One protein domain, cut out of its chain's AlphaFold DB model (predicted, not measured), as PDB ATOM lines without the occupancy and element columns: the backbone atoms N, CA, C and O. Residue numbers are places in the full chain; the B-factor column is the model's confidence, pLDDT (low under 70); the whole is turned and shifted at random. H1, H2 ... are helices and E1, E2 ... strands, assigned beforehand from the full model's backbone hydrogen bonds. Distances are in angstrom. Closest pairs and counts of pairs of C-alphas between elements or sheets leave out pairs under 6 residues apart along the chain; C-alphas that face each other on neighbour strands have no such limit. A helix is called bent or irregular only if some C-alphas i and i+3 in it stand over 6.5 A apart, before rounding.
ATOM      1  N   ALA A   2     187.918 188.188 203.134       82.88
ATOM      2  CA  ALA A   2     188.940 187.366 203.806       82.88
ATOM      3  C   ALA A   2     188.395 186.037 204.374       82.88
ATOM      4  O   ALA A   2     188.952 184.987 204.078       82.88
ATOM      5  N   ALA A   3     187.261 186.071 205.086       86.81
ATOM      6  CA  ALA A   3     186.628 184.866 205.641       86.81
ATOM      7  C   ALA A   3     186.225 183.842 204.562       86.81
ATOM      8  O   ALA A   3     186.452 182.651 204.721       86.81
ATOM      9  N   GLU A   4     185.697 184.315 203.430       89.81
ATOM     10  CA  GLU A   4     185.321 183.451 202.304       89.81
ATOM     11  C   GLU A   4     186.544 182.769 201.673       89.81
ATOM     12  O   GLU A   4     186.515 181.579 201.387       89.81
ATOM     13  N   ARG A   5     187.660 183.497 201.523       89.19
ATOM     14  CA  ARG A   5     188.919 182.915 201.032       89.19
ATOM     15  C   ARG A   5     189.493 181.882 201.994       89.19
ATOM     16  O   ARG A   5     189.985 180.855 201.542       89.19
ATOM     17  N   SER A   6     189.424 182.152 203.298       92.12
ATOM     18  CA  SER A   6     189.850 181.195 204.320       92.12
ATOM     19  C   SER A   6     189.016 179.919 204.239       92.12
ATOM     20  O   SER A   6     189.564 178.834 204.065       92.12
ATOM     21  N   ARG A   7     187.685 180.043 204.204       93.19
ATOM     22  CA  ARG A   7     186.783 178.900 204.040       93.19
ATOM     23  C   ARG A   7     187.091 178.086 202.780       93.19
ATOM     24  O   ARG A   7     187.206 176.867 202.856       93.19
ATOM     25  N   GLN A   8     187.288 178.749 201.640       93.06
ATOM     26  CA  GLN A   8     187.654 178.089 200.381       93.06
ATOM     27  C   GLN A   8     188.998 177.357 200.464       93.06
ATOM     28  O   GLN A   8     189.125 176.263 199.918       93.06
ATOM     29  N   MET A   9     189.987 177.926 201.159       95.12
ATOM     30  CA  MET A   9     191.269 177.266 201.407       95.12
ATOM     31  C   MET A   9     191.082 175.984 202.222       95.12
ATOM     32  O   MET A   9     191.547 174.923 201.816       95.12
ATOM     33  N   PHE A  10     190.374 176.069 203.348       95.19
ATOM     34  CA  PHE A  10     190.117 174.924 204.219       95.19
ATOM     35  C   PHE A  10     189.345 173.805 203.504       95.19
ATOM     36  O   PHE A  10     189.718 172.640 203.621       95.19
ATOM     37  N   GLU A  11     188.334 174.148 202.702       94.38
ATOM     38  CA  GLU A  11     187.607 173.170 201.881       94.38
ATOM     39  C   GLU A  11     188.488 172.559 200.784       94.38
ATOM     40  O   GLU A  11     188.439 171.355 200.557       94.38
ATOM     41  N   SER A  12     189.344 173.351 200.130       94.50
ATOM     42  CA  SER A  12     190.276 172.833 199.115       94.50
ATOM     43  C   SER A  12     191.273 171.844 199.727       94.50
ATOM     44  O   SER A  12     191.493 170.771 199.170       94.50
ATOM     45  N   LEU A  13     191.815 172.167 200.906       95.19
ATOM     46  CA  LEU A  13     192.714 171.293 201.662       95.19
ATOM     47  C   LEU A  13     192.024 170.005 202.107       95.19
ATOM     48  O   LEU A  13     192.599 168.932 201.955       95.19
ATOM     49  N   LYS A  14     190.784 170.091 202.601       93.00
ATOM     50  CA  LYS A  14     189.978 168.921 202.966       93.00
ATOM     51  C   LYS A  14     189.638 168.044 201.772       93.00
ATOM     52  O   LYS A  14     189.658 166.824 201.904       93.00
ATOM     53  N   ASN A  15     189.349 168.625 200.616       90.81
ATOM     54  CA  ASN A  15     188.987 167.869 199.417       90.81
ATOM     55  C   ASN A  15     190.210 167.408 198.612       90.81
ATOM     56  O   ASN A  15     190.063 166.626 197.679       90.81
ATOM     57  N   GLY A  16     191.422 167.827 198.997       86.94
ATOM     58  CA  GLY A  16     192.654 167.435 198.313       86.94
ATOM     59  C   GLY A  16     192.815 168.115 196.954       86.94
ATOM     60  O   GLY A  16     193.608 167.659 196.134       86.94
ATOM     61  N   ASP A  17     192.088 169.210 196.707       92.44
ATOM     62  CA  ASP A  17     192.239 170.014 195.496       92.44
ATOM     63  C   ASP A  17     193.492 170.886 195.635       92.44
ATOM     64  O   ASP A  17     193.474 172.032 196.109       92.44
ATOM     65  N   PHE A  18     194.624 170.294 195.258       90.06
ATOM     66  CA  PHE A  18     195.924 170.935 195.373       90.06
ATOM     67  C   PHE A  18     196.029 172.193 194.498       90.06
ATOM     68  O   PHE A  18     196.617 173.193 194.910       90.06
ATOM     69  N   GLU A  19     195.399 172.209 193.323       91.06
ATOM     70  CA  GLU A  19     195.441 173.361 192.420       91.06
ATOM     71  C   GLU A  19     194.553 174.517 192.904       91.06
ATOM     72  O   GLU A  19     194.935 175.688 192.798       91.06
ATOM     73  N   ALA A  20     193.389 174.243 193.503       93.44
ATOM     74  CA  ALA A  20     192.624 175.268 194.215       93.44
ATOM     75  C   ALA A  20     193.387 175.803 195.435       93.44
ATOM     76  O   ALA A  20     193.487 177.023 195.601       93.44
ATOM     77  N   THR A  21     194.020 174.921 196.214       93.38
ATOM     78  CA  THR A  21     194.869 175.289 197.360       93.38
ATOM     79  C   THR A  21     195.989 176.242 196.931       93.38
ATOM     80  O   THR A  21     196.167 177.315 197.513       93.38
ATOM     81  N   ARG A  22     196.715 175.924 195.851       93.12
ATOM     82  CA  ARG A  22     197.788 176.780 195.316       93.12
ATOM     83  C   ARG A  22     197.285 178.141 194.850       93.12
ATOM     84  O   ARG A  22     197.963 179.143 195.088       93.12
ATOM     85  N   ARG A  23     196.110 178.198 194.217       92.50
ATOM     86  CA  ARG A  23     195.488 179.457 193.773       92.50
ATOM     87  C   ARG A  23     195.012 180.323 194.940       92.50
ATOM     88  O   ARG A  23     195.108 181.544 194.847       92.50
ATOM     89  N   ALA A  24     194.536 179.713 196.023       91.81
ATOM     90  CA  ALA A  24     194.068 180.413 197.220       91.81
ATOM     91  C   ALA A  24     195.205 180.813 198.182       91.81
ATOM     92  O   ALA A  24     195.011 181.674 199.038       91.81
ATOM     93  N   ALA A  25     196.395 180.219 198.045       94.06
ATOM     94  CA  ALA A  25     197.531 180.433 198.945       94.06
ATOM     95  C   ALA A  25     198.042 181.885 199.043       94.06
ATOM     96  O   ALA A  25     198.455 182.284 200.137       94.06
ATOM     97  N   PRO A  26     198.068 182.701 197.967       93.31
ATOM     98  CA  PRO A  26     198.508 184.087 198.064       93.31
ATOM     99  C   PRO A  26     197.646 184.896 199.045       93.31
ATOM    100  O   PRO A  26     196.473 185.169 198.799       93.31
ATOM    101  N   GLY A  27     198.254 185.314 200.157       88.00
ATOM    102  CA  GLY A  27     197.585 186.094 201.202       88.00
ATOM    103  C   GLY A  27     196.802 185.270 202.229       88.00
ATOM    104  O   GLY A  27     196.167 185.869 203.092       88.00
ATOM    105  N   PHE A  28     196.854 183.935 202.167       95.62
ATOM    106  CA  PHE A  28     196.332 183.069 203.224       95.62
ATOM    107  C   PHE A  28     197.344 182.938 204.372       95.62
ATOM    108  O   PHE A  28     198.549 182.801 204.143       95.62
ATOM    109  N   ASN A  29     196.861 182.971 205.614       95.31
ATOM    110  CA  ASN A  29     197.688 182.745 206.793       95.31
ATOM    111  C   ASN A  29     197.687 181.251 207.145       95.31
ATOM    112  O   ASN A  29     196.727 180.743 207.708       95.31
ATOM    113  N   PHE A  30     198.791 180.547 206.890       95.69
ATOM    114  CA  PHE A  30     198.907 179.105 207.163       95.69
ATOM    115  C   PHE A  30     198.948 178.728 208.657       95.69
ATOM    116  O   PHE A  30     199.036 177.550 208.993       95.69
ATOM    117  N   ARG A  31     198.856 179.712 209.557       93.81
ATOM    118  CA  ARG A  31     198.647 179.523 211.003       93.81
ATOM    119  C   ARG A  31     197.243 179.911 211.458       93.81
ATOM    120  O   ARG A  31     196.973 179.964 212.657       93.81
ATOM    121  N   GLU A  32     196.367 180.261 210.522       94.75
ATOM    122  CA  GLU A  32     194.978 180.575 210.818       94.75
ATOM    123  C   GLU A  32     194.253 179.351 211.374       94.75
ATOM    124  O   GLU A  32     194.504 178.216 210.971       94.75
ATOM    125  N   VAL A  33     193.347 179.612 212.311       92.19
ATOM    126  CA  VAL A  33     192.465 178.606 212.886       92.19
ATOM    127  C   VAL A  33     191.088 178.771 212.261       92.19
ATOM    128  O   VAL A  33     190.450 179.804 212.455       92.19
ATOM    129  N   GLY A  34     190.667 177.770 211.491       88.25
ATOM    130  CA  GLY A  34     189.360 177.721 210.831       88.25
ATOM    131  C   GLY A  34     188.464 176.630 211.410       88.25
ATOM    132  O   GLY A  34     188.738 176.098 212.487       88.25
ATOM    133  N   ASP A  35     187.429 176.252 210.659       85.94
ATOM    134  CA  ASP A  35     186.442 175.245 211.081       85.94
ATOM    135  C   ASP A  35     187.104 173.900 211.432       85.94
ATOM    136  O   ASP A  35     186.777 173.283 212.441       85.94
ATOM    137  N   TYR A  36     188.126 173.503 210.668       84.81
ATOM    138  CA  TYR A  36     188.891 172.264 210.859       84.81
ATOM    139  C   TYR A  36     190.074 172.405 211.833       84.81
ATOM    140  O   TYR A  36     190.915 171.513 211.941       84.81
ATOM    141  N   GLY A  37     190.191 173.536 212.531       90.00
ATOM    142  CA  GLY A  37     191.246 173.781 213.505       90.00
ATOM    143  C   GLY A  37     192.532 174.358 212.917       90.00
ATOM    144  O   GLY A  37     192.881 175.479 213.251       90.00
ATOM    145  N   THR A  38     193.254 173.641 212.056       95.69
ATOM    146  CA  THR A  38     194.461 174.165 211.375       95.69
ATOM    147  C   THR A  38     194.525 173.674 209.927       95.69
ATOM    148  O   THR A  38     193.870 172.681 209.603       95.69
ATOM    149  N   PRO A  39     195.299 174.313 209.028       96.69
ATOM    150  CA  PRO A  39     195.404 173.866 207.637       96.69
ATOM    151  C   PRO A  39     195.889 172.421 207.501       96.69
ATOM    152  O   PRO A  39     195.409 171.688 206.644       96.69
ATOM    153  N   LEU A  40     196.801 171.985 208.377       97.00
ATOM    154  CA  LEU A  40     197.265 170.597 208.393       97.00
ATOM    155  C   LEU A  40     196.169 169.650 208.879       97.00
ATOM    156  O   LEU A  40     195.979 168.603 208.280       97.00
ATOM    157  N   MET A  41     195.390 170.033 209.892       96.12
ATOM    158  CA  MET A  41     194.256 169.224 210.354       96.12
ATOM    159  C   MET A  41     193.157 169.116 209.291       96.12
ATOM    160  O   MET A  41     192.546 168.063 209.166       96.12
ATOM    161  N   ALA A  42     192.954 170.149 208.468       95.44
ATOM    162  CA  ALA A  42     192.021 170.102 207.342       95.44
ATOM    163  C   ALA A  42     192.389 169.015 206.320       95.44
ATOM    164  O   ALA A  42     191.508 168.318 205.828       95.44
ATOM    165  N   ILE A  43     193.686 168.827 206.046       95.44
ATOM    166  CA  ILE A  43     194.178 167.753 205.166       95.44
ATOM    167  C   ILE A  43     193.861 166.377 205.760       95.44
ATOM    168  O   ILE A  43     193.507 165.466 205.015       95.44
ATOM    169  N   LEU A  44     193.968 166.253 207.087       94.44
ATOM    170  CA  LEU A  44     193.732 165.021 207.841       94.44
ATOM    171  C   LEU A  44     192.252 164.771 208.173       94.44
ATOM    172  O   LEU A  44     191.954 163.767 208.801       94.44
ATOM    173  N   ALA A  45     191.334 165.678 207.825       89.31
ATOM    174  CA  ALA A  45     189.934 165.650 208.271       89.31
ATOM    175  C   ALA A  45     189.055 164.596 207.587       89.31
ATOM    176  O   ALA A  45     187.879 164.481 207.925       89.31
ATOM    177  N   ILE A  46     189.596 163.882 206.608       85.56
ATOM    178  CA  ILE A  46     188.918 162.788 205.920       85.56
ATOM    179  C   ILE A  46     189.729 161.505 206.092       85.56
ATOM    180  O   ILE A  46     190.910 161.553 206.453       85.56
ATOM    181  N   ASP A  47     189.108 160.375 205.787       81.94
ATOM    182  CA  ASP A  47     189.717 159.062 205.949       81.94
ATOM    183  C   ASP A  47     190.748 158.814 204.837       81.94
ATOM    184  O   ASP A  47     190.478 158.225 203.800       81.94
ATOM    185  N   ILE A  48     191.962 159.333 205.042       88.62
ATOM    186  CA  ILE A  48     193.102 159.174 204.118       88.62
ATOM    187  C   ILE A  48     193.938 157.924 204.417       88.62
ATOM    188  O   ILE A  48     194.896 157.612 203.708       88.62
ATOM    189  N   TRP A  49     193.641 157.257 205.529       89.56
ATOM    190  CA  TRP A  49     194.524 156.260 206.124       89.56
ATOM    191  C   TRP A  49     194.310 154.864 205.554       89.56
ATOM    192  O   TRP A  49     195.281 154.130 205.400       89.56
ATOM    193  N   LEU A  50     193.063 154.531 205.223       86.94
ATOM    194  CA  LEU A  50     192.669 153.210 204.753       86.94
ATOM    195  C   LEU A  50     192.794 153.135 203.219       86.94
ATOM    196  O   LEU A  50     192.331 154.055 202.538       86.94
ATOM    197  N   PRO A  51     193.421 152.084 202.660       85.50
ATOM    198  CA  PRO A  51     193.560 151.911 201.211       85.50
ATOM    199  C   PRO A  51     192.232 151.894 200.447       85.50
ATOM    200  O   PRO A  51     192.178 152.410 199.333       85.50
ATOM    201  N   ASP A  52     191.170 151.368 201.058       85.38
ATOM    202  CA  ASP A  52     189.848 151.260 200.429       85.38
ATOM    203  C   ASP A  52     189.124 152.606 200.307       85.38
ATOM    204  O   ASP A  52     188.374 152.834 199.360       85.38
ATOM    205  N   GLU A  53     189.383 153.522 201.242       86.81
ATOM    206  CA  GLU A  53     188.786 154.864 201.259       86.81
ATOM    207  C   GLU A  53     189.550 155.845 200.358       86.81
ATOM    208  O   GLU A  53     188.992 156.814 199.835       86.81
ATOM    209  N   MET A  54     190.852 155.611 200.170       90.56
ATOM    210  CA  MET A  54     191.721 156.487 199.395       90.56
ATOM    211  C   MET A  54     192.764 155.701 198.615       90.56
ATOM    212  O   MET A  54     193.623 155.029 199.193       90.56
ATOM    213  N   ASP A  55     192.759 155.885 197.296       92.12
ATOM    214  CA  ASP A  55     193.787 155.339 196.423       92.12
ATOM    215  C   ASP A  55     195.163 155.981 196.677       92.12
ATOM    216  O   ASP A  55     195.308 157.032 197.310       92.12
ATOM    217  N   GLU A  56     196.219 155.328 196.192       91.44
ATOM    218  CA  GLU A  56     197.584 155.793 196.451       91.44
ATOM    219  C   GLU A  56     197.871 157.149 195.791       91.44
ATOM    220  O   GLU A  56     198.609 157.967 196.335       91.44
ATOM    221  N   VAL A  57     197.241 157.443 194.651       91.62
ATOM    222  CA  VAL A  57     197.375 158.743 193.979       91.62
ATOM    223  C   VAL A  57     196.784 159.856 194.845       91.62
ATOM    224  O   VAL A  57     197.440 160.878 195.069       91.62
ATOM    225  N   GLY A  58     195.575 159.652 195.370       91.50
ATOM    226  CA  GLY A  58     194.917 160.557 196.300       91.50
ATOM    227  C   GLY A  58     195.744 160.763 197.562       91.50
ATOM    228  O   GLY A  58     195.966 161.907 197.959       91.50
ATOM    229  N   PHE A  59     196.287 159.688 198.136       94.19
ATOM    230  CA  PHE A  59     197.153 159.772 199.310       94.19
ATOM    231  C   PHE A  59     198.407 160.622 199.045       94.19
ATOM    232  O   PHE A  59     198.706 161.547 199.804       94.19
ATOM    233  N   GLN A  60     199.105 160.402 197.928       92.06
ATOM    234  CA  GLN A  60     200.291 161.189 197.579       92.06
ATOM    235  C   GLN A  60     199.970 162.675 197.345       92.06
ATOM    236  O   GLN A  60     200.747 163.546 197.742       92.06
ATOM    237  N   LEU A  61     198.803 163.002 196.778       91.25
ATOM    238  CA  LEU A  61     198.347 164.395 196.660       91.25
ATOM    239  C   LEU A  61     198.138 165.053 198.034       91.25
ATOM    240  O   LEU A  61     198.404 166.247 198.195       91.25
ATOM    241  N   ARG A  62     197.722 164.288 199.052       94.06
ATOM    242  CA  ARG A  62     197.602 164.780 200.438       94.06
ATOM    243  C   ARG A  62     198.951 165.072 201.061       94.06
ATOM    244  O   ARG A  62     199.110 166.118 201.692       94.06
ATOM    245  N   VAL A  63     199.918 164.183 200.855       94.31
ATOM    246  CA  VAL A  63     201.300 164.389 201.301       94.31
ATOM    247  C   VAL A  63     201.864 165.670 200.677       94.31
ATOM    248  O   VAL A  63     202.343 166.539 201.404       94.31
ATOM    249  N   GLN A  64     201.685 165.870 199.366       93.31
ATOM    250  CA  GLN A  64     202.113 167.092 198.668       93.31
ATOM    251  C   GLN A  64     201.416 168.358 199.190       93.31
ATOM    252  O   GLN A  64     202.049 169.407 199.349       93.31
ATOM    253  N   ALA A  65     200.117 168.283 199.494       94.75
ATOM    254  CA  ALA A  65     199.388 169.395 200.100       94.75
ATOM    255  C   ALA A  65     199.946 169.755 201.487       94.75
ATOM    256  O   ALA A  65     200.098 170.937 201.810       94.75
ATOM    257  N   ALA A  66     200.297 168.754 202.295       95.62
ATOM    258  CA  ALA A  66     200.869 168.963 203.620       95.62
ATOM    259  C   ALA A  66     202.287 169.547 203.540       95.62
ATOM    260  O   ALA A  66     202.573 170.530 204.227       95.62
ATOM    261  N   GLU A  67     203.136 169.031 202.647       94.81
ATOM    262  CA  GLU A  67     204.456 169.597 202.336       94.81
ATOM    263  C   GLU A  67     204.355 171.069 201.930       94.81
ATOM    264  O   GLU A  67     205.088 171.923 202.440       94.81
ATOM    265  N   PHE A  68     203.403 171.393 201.054       94.75
ATOM    266  CA  PHE A  68     203.153 172.763 200.629       94.75
ATOM    267  C   PHE A  68     202.745 173.666 201.800       94.75
ATOM    268  O   PHE A  68     203.303 174.753 201.954       94.75
ATOM    269  N   CYS A  69     201.813 173.227 202.650       96.31
ATOM    270  CA  CYS A  69     201.401 173.970 203.842       96.31
ATOM    271  C   CYS A  69     202.575 174.218 204.802       96.31
ATOM    272  O   CYS A  69     202.753 175.341 205.282       96.31
ATOM    273  N   LEU A  70     203.406 173.201 205.046       94.69
ATOM    274  CA  LEU A  70     204.602 173.309 205.886       94.69
ATOM    275  C   LEU A  70     205.609 174.305 205.303       94.69
ATOM    276  O   LEU A  70     206.071 175.201 206.010       94.69
ATOM    277  N   ALA A  71     205.877 174.235 203.995       93.06
ATOM    278  CA  ALA A  71     206.744 175.185 203.295       93.06
ATOM    279  C   ALA A  71     206.219 176.634 203.352       93.06
ATOM    280  O   ALA A  71     206.987 177.589 203.222       93.06
ATOM    281  N   ARG A  72     204.910 176.812 203.568       94.62
ATOM    282  CA  ARG A  72     204.248 178.112 203.747       94.62
ATOM    283  C   ARG A  72     204.114 178.550 205.209       94.62
ATOM    284  O   ARG A  72     203.566 179.621 205.466       94.62
ATOM    285  N   GLY A  73     204.659 177.783 206.153       93.69
ATOM    286  CA  GLY A  73     204.752 178.156 207.564       93.69
ATOM    287  C   GLY A  73     203.630 177.628 208.458       93.69
ATOM    288  O   GLY A  73     203.493 178.128 209.583       93.69
ATOM    289  N   ALA A  74     202.854 176.645 207.987       95.38
ATOM    290  CA  ALA A  74     201.982 175.864 208.858       95.38
ATOM    291  C   ALA A  74     202.814 175.164 209.943       95.38
ATOM    292  O   ALA A  74     203.919 174.688 209.681       95.38
ATOM    293  N   ASP A  75     202.287 175.119 211.162       93.69
ATOM    294  CA  ASP A  75     202.964 174.518 212.308       93.69
ATOM    295  C   ASP A  75     202.267 173.200 212.685       93.69
ATOM    296  O   ASP A  75     201.110 173.227 213.117       93.69
ATOM    297  N   PRO A  76     202.927 172.037 212.542       95.19
ATOM    298  CA  PRO A  76     202.323 170.749 212.876       95.19
ATOM    299  C   PRO A  76     202.128 170.546 214.382       95.19
ATOM    300  O   PRO A  76     201.426 169.609 214.760       95.19
ATOM    301  N   LEU A  77     202.710 171.407 215.230       91.69
ATOM    302  CA  LEU A  77     202.514 171.434 216.684       91.69
ATOM    303  C   LEU A  77     201.427 172.430 217.116       91.69
ATOM    304  O   LEU A  77     201.089 172.500 218.302       91.69
ATOM    305  N   GLN A  78     200.854 173.202 216.188       92.62
ATOM    306  CA  GLN A  78     199.752 174.101 216.504       92.62
ATOM    307  C   GLN A  78     198.513 173.290 216.887       92.62
ATOM    308  O   GLN A  78     198.030 172.459 216.118       92.62
ATOM    309  N   HIS A  79     198.009 173.541 218.094       89.44
ATOM    310  CA  HIS A  79     196.854 172.834 218.630       89.44
ATOM    311  C   HIS A  79     195.552 173.443 218.114       89.44
ATOM    312  O   HIS A  79     195.399 174.665 218.027       89.44
ATOM    313  N   VAL A  80     194.599 172.569 217.829       89.50
ATOM    314  CA  VAL A  80     193.220 172.911 217.506       89.50
ATOM    315  C   VAL A  80     192.478 173.373 218.769       89.50
ATOM    316  O   VAL A  80     192.698 172.810 219.849       89.50
ATOM    317  N   PRO A  81     191.575 174.368 218.670       87.56
ATOM    318  CA  PRO A  81     190.734 174.791 219.786       87.56
ATOM    319  C   PRO A  81     189.938 173.651 220.428       87.56
ATOM    320  O   PRO A  81     189.477 172.730 219.757       87.56
ATOM    321  N   ALA A  82     189.700 173.764 221.736       83.94
ATOM    322  CA  ALA A  82     188.962 172.763 222.510       83.94
ATOM    323  C   ALA A  82     187.501 172.568 222.062       83.94
ATOM    324  O   ALA A  82     186.891 171.558 222.388       83.94
ATOM    325  N   ASN A  83     186.928 173.533 221.339       82.56
ATOM    326  CA  ASN A  83     185.554 173.498 220.839       82.56
ATOM    327  C   ASN A  83     185.434 173.006 219.386       82.56
ATOM    328  O   ASN A  83     184.358 173.131 218.806       82.56
ATOM    329  N   CYS A  84     186.510 172.498 218.778       86.50
ATOM    330  CA  CYS A  84     186.453 171.935 217.431       86.50
ATOM    331  C   CYS A  84     185.620 170.639 217.430       86.50
ATOM    332  O   CYS A  84     185.984 169.702 218.143       86.50
ATOM    333  N   PRO A  85     184.525 170.559 216.649       88.50
ATOM    334  CA  PRO A  85     183.620 169.410 216.672       88.50
ATOM    335  C   PRO A  85     184.097 168.243 215.796       88.50
ATOM    336  O   PRO A  85     183.458 167.195 215.776       88.50
ATOM    337  N   TYR A  86     185.175 168.427 215.031       89.75
ATOM    338  CA  TYR A  86     185.636 167.433 214.072       89.75
ATOM    339  C   TYR A  86     186.296 166.237 214.757       89.75
ATOM    340  O   TYR A  86     187.003 166.363 215.761       89.75
ATOM    341  N   MET A  87     186.078 165.071 214.161       89.94
ATOM    342  CA  MET A  87     186.701 163.811 214.533       89.94
ATOM    343  C   MET A  87     187.184 163.124 213.258       89.94
ATOM    344  O   MET A  87     186.547 163.263 212.216       89.94
ATOM    345  N   VAL A  88     188.284 162.387 213.355       89.62
ATOM    346  CA  VAL A  88     188.717 161.451 212.312       89.62
ATOM    347  C   VAL A  88     188.193 160.074 212.650       89.62
ATOM    348  O   VAL A  88     188.316 159.650 213.803       89.62
ATOM    349  N   GLN A  89     187.620 159.400 211.657       86.12
ATOM    350  CA  GLN A  89     187.290 157.990 211.766       86.12
ATOM    351  C   GLN A  89     188.535 157.166 211.432       86.12
ATOM    352  O   GLN A  89     189.329 157.493 210.551       86.12
ATOM    353  N   PHE A  90     188.779 156.127 212.216       84.38
ATOM    354  CA  PHE A  90     189.926 155.254 212.042       84.38
ATOM    355  C   PHE A  90     189.516 153.835 212.419       84.38
ATOM    356  O   PHE A  90     189.545 153.439 213.589       84.38
ATOM    357  N   GLY A  91     189.054 153.098 211.407       81.56
ATOM    358  CA  GLY A  91     188.284 151.875 211.610       81.56
ATOM    359  C   GLY A  91     187.014 152.173 212.410       81.56
ATOM    360  O   GLY A  91     186.304 153.132 212.128       81.56
ATOM    361  N   GLU A  92     186.761 151.390 213.456       78.56
ATOM    362  CA  GLU A  92     185.586 151.549 214.329       78.56
ATOM    363  C   GLU A  92     185.747 152.648 215.398       78.56
ATOM    364  O   GLU A  92     184.857 152.861 216.223       78.56
ATOM    365  N   ARG A  93     186.897 153.332 215.439       81.00
ATOM    366  CA  ARG A  93     187.216 154.326 216.471       81.00
ATOM    367  C   ARG A  93     187.212 155.733 215.894       81.00
ATOM    368  O   ARG A  93     187.697 155.963 214.793       81.00
ATOM    369  N   SER A  94     186.767 156.697 216.695       84.81
ATOM    370  CA  SER A  94     186.850 158.119 216.354       84.81
ATOM    371  C   SER A  94     187.877 158.836 217.232       84.81
ATOM    372  O   SER A  94     187.870 158.687 218.455       84.81
ATOM    373  N   VAL A  95     188.743 159.654 216.628       85.62
ATOM    374  CA  VAL A  95     189.735 160.474 217.342       85.62
ATOM    375  C   VAL A  95     189.391 161.958 217.207       85.62
ATOM    376  O   VAL A  95     189.303 162.459 216.084       85.62
ATOM    377  N   PRO A  96     189.207 162.698 218.316       87.19
ATOM    378  CA  PRO A  96     188.796 164.095 218.256       87.19
ATOM    379  C   PRO A  96     189.930 165.016 217.799       87.19
ATOM    380  O   PRO A  96     191.090 164.859 218.189       87.19
ATOM    381  N   PHE A  97     189.578 166.051 217.038       87.38
ATOM    382  CA  PHE A  97     190.515 167.111 216.655       87.38
ATOM    383  C   PHE A  97     190.805 168.059 217.809       87.38
ATOM    384  O   PHE A  97     191.912 168.580 217.912       87.38
ATOM    385  N   ALA A  98     189.816 168.290 218.675       79.88
ATOM    386  CA  ALA A  98     189.929 169.198 219.805       79.88
ATOM    387  C   ALA A  98     191.179 168.906 220.648       79.88
ATOM    388  O   ALA A  98     191.445 167.763 221.017       79.88
ATOM    389  N   CYS A  99     191.939 169.961 220.958       82.38
ATOM    390  CA  CYS A  99     193.179 169.898 221.735       82.38
ATOM    391  C   CYS A  99     194.302 169.041 221.122       82.38
ATOM    392  O   CYS A  99     195.326 168.856 221.776       82.38
ATOM    393  N   ASN A 100     194.159 168.559 219.886       87.19
ATOM    394  CA  ASN A 100     195.229 167.896 219.157       87.19
ATOM    395  C   ASN A 100     195.932 168.864 218.203       87.19
ATOM    396  O   ASN A 100     195.364 169.844 217.726       87.19
ATOM    397  N   SER A 101     197.194 168.571 217.933       94.00
ATOM    398  CA  SER A 101     197.952 169.099 216.804       94.00
ATOM    399  C   SER A 101     197.987 168.047 215.692       94.00
ATOM    400  O   SER A 101     197.697 166.878 215.948       94.00
ATOM    401  N   ALA A 102     198.382 168.419 214.471       95.44
ATOM    402  CA  ALA A 102     198.511 167.446 213.381       95.44
ATOM    403  C   ALA A 102     199.496 166.322 213.748       95.44
ATOM    404  O   ALA A 102     199.215 165.145 213.531       95.44
ATOM    405  N   ARG A 103     200.610 166.673 214.405       93.75
ATOM    406  CA  ARG A 103     201.591 165.701 214.900       93.75
ATOM    407  C   ARG A 103     201.012 164.777 215.974       93.75
ATOM    408  O   ARG A 103     201.228 163.569 215.904       93.75
ATOM    409  N   SER A 104     200.306 165.319 216.971       89.69
ATOM    410  CA  SER A 104     199.740 164.487 218.044       89.69
ATOM    411  C   SER A 104     198.608 163.598 217.536       89.69
ATOM    412  O   SER A 104     198.529 162.450 217.953       89.69
ATOM    413  N   LEU A 105     197.789 164.078 216.593       93.44
ATOM    414  CA  LEU A 105     196.758 163.270 215.951       93.44
ATOM    415  C   LEU A 105     197.373 162.061 215.235       93.44
ATOM    416  O   LEU A 105     196.975 160.938 215.520       93.44
ATOM    417  N   VAL A 106     198.372 162.269 214.370       94.38
ATOM    418  CA  VAL A 106     199.051 161.166 213.664       94.38
ATOM    419  C   VAL A 106     199.685 160.183 214.647       94.38
ATOM    420  O   VAL A 106     199.527 158.975 214.490       94.38
ATOM    421  N   SER A 107     200.332 160.679 215.705       88.50
ATOM    422  CA  SER A 107     200.902 159.824 216.753       88.50
ATOM    423  C   SER A 107     199.832 159.003 217.487       88.50
ATOM    424  O   SER A 107     200.064 157.835 217.790       88.50
ATOM    425  N   ASN A 108     198.664 159.588 217.766       86.00
ATOM    426  CA  ASN A 108     197.545 158.881 218.390       86.00
ATOM    427  C   ASN A 108     196.985 157.806 217.451       86.00
ATOM    428  O   ASN A 108     196.733 156.689 217.891       86.00
ATOM    429  N   LEU A 109     196.838 158.115 216.160       90.94
ATOM    430  CA  LEU A 109     196.395 157.153 215.149       90.94
ATOM    431  C   LEU A 109     197.397 156.005 214.983       90.94
ATOM    432  O   LEU A 109     196.982 154.859 214.892       90.94
ATOM    433  N   GLN A 110     198.706 156.270 215.038       90.50
ATOM    434  CA  GLN A 110     199.735 155.223 215.059       90.50
ATOM    435  C   GLN A 110     199.638 154.312 216.284       90.50
ATOM    436  O   GLN A 110     199.763 153.097 216.151       90.50
ATOM    437  N   ALA A 111     199.408 154.877 217.470       81.00
ATOM    438  CA  ALA A 111     199.231 154.081 218.682       81.00
ATOM    439  C   ALA A 111     197.953 153.225 218.609       81.00
ATOM    440  O   ALA A 111     197.977 152.039 218.938       81.00
ATOM    441  N   LEU A 112     196.850 153.805 218.120       84.06
ATOM    442  CA  LEU A 112     195.598 153.084 217.887       84.06
ATOM    443  C   LEU A 112     195.792 151.962 216.872       84.06
ATOM    444  O   LEU A 112     195.423 150.825 217.154       84.06
ATOM    445  N   TRP A 113     196.445 152.258 215.752       86.44
ATOM    446  CA  TRP A 113     196.808 151.298 214.724       86.44
ATOM    447  C   TRP A 113     197.558 150.093 215.299       86.44
ATOM    448  O   TRP A 113     197.120 148.954 215.150       86.44
ATOM    449  N   GLN A 114     198.636 150.342 216.044       84.25
ATOM    450  CA  GLN A 114     199.422 149.289 216.692       84.25
ATOM    451  C   GLN A 114     198.596 148.450 217.676       84.25
ATOM    452  O   GLN A 114     198.841 147.253 217.802       84.25
ATOM    453  N   SER A 115     197.604 149.050 218.346       80.38
ATOM    454  CA  SER A 115     196.695 148.316 219.236       80.38
ATOM    455  C   SER A 115     195.660 147.464 218.492       80.38
ATOM    456  O   SER A 115     195.236 146.439 219.013       80.38
ATOM    457  N   MET A 116     195.255 147.868 217.282       79.25
ATOM    458  CA  MET A 116     194.242 147.173 216.476       79.25
ATOM    459  C   MET A 116     194.824 146.004 215.679       79.25
ATOM    460  O   MET A 116     194.124 145.022 215.450       79.25
ATOM    461  N   VAL A 117     196.105 146.087 215.304       80.31
ATOM    462  CA  VAL A 117     196.830 145.084 214.504       80.31
ATOM    463  C   VAL A 117     196.580 143.637 214.962       80.31
ATOM    464  O   VAL A 117     196.190 142.827 214.123       80.31
ATOM    465  N   PRO A 118     196.721 143.277 216.254       76.25
ATOM    466  CA  PRO A 118     196.456 141.909 216.694       76.25
ATOM    467  C   PRO A 118     195.006 141.484 216.450       76.25
ATOM    468  O   PRO A 118     194.767 140.388 215.958       76.25
ATOM    469  N   HIS A 119     194.039 142.354 216.757       74.56
ATOM    470  CA  HIS A 119     192.611 142.047 216.654       74.56
ATOM    471  C   HIS A 119     192.154 141.833 215.210       74.56
ATOM    472  O   HIS A 119     191.361 140.930 214.963       74.56
ATOM    473  N   ILE A 120     192.687 142.616 214.267       74.56
ATOM    474  CA  ILE A 120     192.393 142.466 212.836       74.56
ATOM    475  C   ILE A 120     192.871 141.092 212.343       74.56
ATOM    476  O   ILE A 120     192.121 140.376 211.689       74.56
ATOM    477  N   LEU A 121     194.086 140.682 212.723       75.75
ATOM    478  CA  LEU A 121     194.651 139.394 212.304       75.75
ATOM    479  C   LEU A 121     193.916 138.186 212.899       75.75
ATOM    480  O   LEU A 121     193.843 137.148 212.249       75.75
ATOM    481  N   TYR A 122     193.346 138.311 214.102       76.81
ATOM    482  CA  TYR A 122     192.508 137.257 214.690       76.81
ATOM    483  C   TYR A 122     191.174 137.055 213.956       76.81
ATOM    484  O   TYR A 122     190.557 136.006 214.124       76.81
ATOM    485  N   GLY A 123     190.726 138.036 213.166       73.50
ATOM    486  CA  GLY A 123     189.493 137.955 212.384       73.50
ATOM    487  C   GLY A 123     189.629 137.220 211.048       73.50
ATOM    488  O   GLY A 123     188.621 137.020 210.380       73.50
ATOM    489  N   ALA A 124     190.841 136.826 210.640       82.88
ATOM    490  CA  ALA A 124     191.051 136.127 209.377       82.88
ATOM    491  C   ALA A 124     190.531 134.681 209.446       82.88
ATOM    492  O   ALA A 124     191.024 133.873 210.236       82.88
ATOM    493  N   GLU A 125     189.559 134.341 208.597       84.81
ATOM    494  CA  GLU A 125     189.017 132.978 208.502       84.81
ATOM    495  C   GLU A 125     189.905 132.068 207.640       84.81
ATOM    496  O   GLU A 125     189.977 130.856 207.873       84.81
ATOM    497  N   THR A 126     190.614 132.648 206.665       89.50
ATOM    498  CA  THR A 126     191.515 131.936 205.753       89.50
ATOM    499  C   THR A 126     192.911 132.566 205.693       89.50
ATOM    500  O   THR A 126     193.141 133.697 206.120       89.50
ATOM    501  N   GLU A 127     193.880 131.823 205.147       84.12
ATOM    502  CA  GLU A 127     195.241 132.331 204.924       84.12
ATOM    503  C   GLU A 127     195.275 133.454 203.873       84.12
ATOM    504  O   GLU A 127     196.053 134.398 204.002       84.12
ATOM    505  N   GLU A 128     194.411 133.378 202.857       88.06
ATOM    506  CA  GLU A 128     194.278 134.410 201.822       88.06
ATOM    507  C   GLU A 128     193.731 135.714 202.424       88.06
ATOM    508  O   GLU A 128     194.298 136.782 202.180       88.06
ATOM    509  N   ASP A 129     192.725 135.622 203.302       84.00
ATOM    510  CA  ASP A 129     192.194 136.775 204.042       84.00
ATOM    511  C   ASP A 129     193.258 137.385 204.956       84.00
ATOM    512  O   ASP A 129     193.439 138.602 204.989       84.00
ATOM    513  N   ALA A 130     194.027 136.548 205.660       81.56
ATOM    514  CA  ALA A 130     195.120 137.016 206.504       81.56
ATOM    515  C   ALA A 130     196.173 137.788 205.692       81.56
ATOM    516  O   ALA A 130     196.672 138.817 206.146       81.56
ATOM    517  N   GLN A 131     196.509 137.325 204.483       85.31
ATOM    518  CA  GLN A 131     197.466 138.008 203.611       85.31
ATOM    519  C   GLN A 131     196.939 139.356 203.105       85.31
ATOM    520  O   GLN A 131     197.706 140.322 203.092       85.31
ATOM    521  N   LEU A 132     195.661 139.440 202.724       86.88
ATOM    522  CA  LEU A 132     195.020 140.699 202.327       86.88
ATOM    523  C   LEU A 132     195.017 141.706 203.482       86.88
ATOM    524  O   LEU A 132     195.511 142.823 203.321       86.88
ATOM    525  N   LEU A 133     194.599 141.271 204.674       86.00
ATOM    526  CA  LEU A 133     194.614 142.107 205.873       86.00
ATOM    527  C   LEU A 133     196.030 142.592 206.194       86.00
ATOM    528  O   LEU A 133     196.229 143.778 206.432       86.00
ATOM    529  N   ILE A 134     197.050 141.729 206.125       86.00
ATOM    530  CA  ILE A 134     198.451 142.138 206.331       86.00
ATOM    531  C   ILE A 134     198.883 143.214 205.323       86.00
ATOM    532  O   ILE A 134     199.626 144.130 205.695       86.00
ATOM    533  N   GLN A 135     198.451 143.132 204.063       88.00
ATOM    534  CA  GLN A 135     198.782 144.133 203.043       88.00
ATOM    535  C   GLN A 135     198.125 145.482 203.345       88.00
ATOM    536  O   GLN A 135     198.826 146.496 203.387       88.00
ATOM    537  N   GLU A 136     196.823 145.497 203.631       88.75
ATOM    538  CA  GLU A 136     196.095 146.705 204.044       88.75
ATOM    539  C   GLU A 136     196.699 147.321 205.304       88.75
ATOM    540  O   GLU A 136     196.871 148.540 205.422       88.75
ATOM    541  N   MET A 137     197.095 146.455 206.231       87.44
ATOM    542  CA  MET A 137     197.729 146.835 207.474       87.44
ATOM    543  C   MET A 137     199.090 147.491 207.261       87.44
ATOM    544  O   MET A 137     199.410 148.528 207.852       87.44
ATOM    545  N   THR A 138     199.894 146.901 206.386       88.62
ATOM    546  CA  THR A 138     201.198 147.448 206.028       88.62
ATOM    547  C   THR A 138     201.035 148.807 205.349       88.62
ATOM    548  O   THR A 138     201.678 149.769 205.768       88.62
ATOM    549  N   ALA A 139     200.103 148.918 204.398       92.38
ATOM    550  CA  ALA A 139     199.811 150.160 203.689       92.38
ATOM    551  C   ALA A 139     199.330 151.273 204.638       92.38
ATOM    552  O   ALA A 139     199.851 152.388 204.601       92.38
ATOM    553  N   THR A 140     198.405 150.971 205.552       92.94
ATOM    554  CA  THR A 140     197.922 151.931 206.562       92.94
ATOM    555  C   THR A 140     199.064 152.402 207.469       92.94
ATOM    556  O   THR A 140     199.228 153.601 207.724       92.94
ATOM    557  N   GLY A 141     199.911 151.471 207.919       92.19
ATOM    558  CA  GLY A 141     201.103 151.782 208.705       92.19
ATOM    559  C   GLY A 141     202.105 152.667 207.953       92.19
ATOM    560  O   GLY A 141     202.666 153.596 208.536       92.19
ATOM    561  N   ASP A 142     202.314 152.423 206.660       93.25
ATOM    562  CA  ASP A 142     203.176 153.234 205.793       93.25
ATOM    563  C   ASP A 142     202.642 154.654 205.613       93.25
ATOM    564  O   ASP A 142     203.393 155.622 205.770       93.25
ATOM    565  N   ARG A 143     201.333 154.795 205.392       95.25
ATOM    566  CA  ARG A 143     200.660 156.094 205.274       95.25
ATOM    567  C   ARG A 143     200.807 156.936 206.537       95.25
ATOM    568  O   ARG A 143     201.178 158.111 206.473       95.25
ATOM    569  N   LEU A 144     200.592 156.326 207.702       94.12
ATOM    570  CA  LEU A 144     200.807 156.984 208.990       94.12
ATOM    571  C   LEU A 144     202.273 157.380 209.193       94.12
ATOM    572  O   LEU A 144     202.553 158.465 209.703       94.12
ATOM    573  N   ARG A 145     203.227 156.521 208.808       92.00
ATOM    574  CA  ARG A 145     204.664 156.829 208.893       92.00
ATOM    575  C   ARG A 145     205.063 157.992 207.992       92.00
ATOM    576  O   ARG A 145     205.869 158.814 208.425       92.00
ATOM    577  N   ALA A 146     204.499 158.094 206.790       94.31
ATOM    578  CA  ALA A 146     204.781 159.193 205.872       94.31
ATOM    579  C   ALA A 146     204.396 160.552 206.481       94.31
ATOM    580  O   ALA A 146     205.218 161.468 206.525       94.31
ATOM    581  N   PHE A 147     203.187 160.666 207.039       94.94
ATOM    582  CA  PHE A 147     202.760 161.889 207.727       94.94
ATOM    583  C   PHE A 147     203.540 162.158 209.013       94.94
ATOM    584  O   PHE A 147     203.853 163.311 209.310       94.94
ATOM    585  N   ASP A 148     203.892 161.114 209.764       92.69
ATOM    586  CA  ASP A 148     204.720 161.263 210.955       92.69
ATOM    587  C   ASP A 148     206.066 161.895 210.593       92.69
ATOM    588  O   ASP A 148     206.408 162.947 211.130       92.69
ATOM    589  N   GLN A 149     206.775 161.323 209.616       91.69
ATOM    590  CA  GLN A 149     208.048 161.845 209.116       91.69
ATOM    591  C   GLN A 149     207.923 163.283 208.610       91.69
ATOM    592  O   GLN A 149     208.783 164.115 208.905       91.69
ATOM    593  N   LEU A 150     206.832 163.592 207.910       93.06
ATOM    594  CA  LEU A 150     206.571 164.923 207.382       93.06
ATOM    595  C   LEU A 150     206.347 165.970 208.489       93.06
ATOM    596  O   LEU A 150     206.784 167.114 208.372       93.06
ATOM    597  N   PHE A 151     205.693 165.585 209.586       93.44
ATOM    598  CA  PHE A 151     205.410 166.460 210.727       93.44
ATOM    599  C   PHE A 151     206.518 166.502 211.778       93.44
ATOM    600  O   PHE A 151     206.354 167.144 212.820       93.44
ATOM    601  N   VAL A 152     207.659 165.858 211.524       86.00
ATOM    602  CA  VAL A 152     208.855 166.056 212.343       86.00
ATOM    603  C   VAL A 152     209.324 167.496 212.162       86.00
ATOM    604  O   VAL A 152     209.941 167.848 211.161       86.00
TER     605      VAL A 152
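What this domain is: This is residues 2 to 152 of the 368 residues of the protein "ASK4 protein" of Symbiodinium natans (UniProt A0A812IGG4). A long hairpin of two helices, H5 and H6, runs from a cluster of four helices, H1 to H4, with the last part of H6 packing on H4. A small two-stranded hairpin, E1 and E2, sits beside the first half of H5. The 151 printed residues hold six named helices and two strands, in the order H1 H2 H3 H4 E1 E2 H5 H6; the class is mostly helix and the sheet, E1 - E2, is antiparallel. The whole is compact but elongated, with a radius of gyration of the C-alphas of 16.1 A and spans of 55 by 31 by 25 A.

Where its parts are: H1, residues 2 to 15, begins at C-alpha 2 (188.940, 187.366, 203.806) and is 20.0 A long. H2 is residues 18 to 24, H3 residues 39 to 43, and H4 residues 56 to 71, 22.5 A. E1 is residues 87 to 90 and E2 residues 93 to 96. H5, residues 102 to 122, is 30.8 A long, with a kink of 35 degrees near residue 116; it is only just irregular, C-alphas 115 and 118 being 6.9 A apart. H6, residues 127 to 150, is 34.6 A long and ends at C-alpha 150 (206.571, 164.923, 207.382).

How they stand to each other: The hub H4 touches H2, closest C-alphas Phe 18 and Ala 65 at 6.1 A; H3, Leu 40 and Ala 66 at 6.2 A; and H6, through residues 143 to 150 alone, Val 63 and Phe 147 at 7.0 A. H1 and H2 form a helical hairpin, closest C-alphas Ser 12 and Thr 21 at 5.5 A. H5 and H6 form another, at a shallow tilt of 12 degrees, closest C-alphas Val 106 and Asp 148 at 6.3 A. In the hairpin of E1 and E2, N 88 and O 95 are 2.9 A apart, within hydrogen-bond range. Every O i to N i+4 pair is within that range in H1, H2, H3, H4 and H6, and 15 of 17 in H5. H1 and H6 are apart.

The domain as a whole: The C-alphas farthest apart, of Ala 2 and Thr 126, are 55.5 A apart. The printed part has no cut; the links H2 to H3, H3 to H4 and H4 to E1 are long. No printed residue is under 70 in pLDDT.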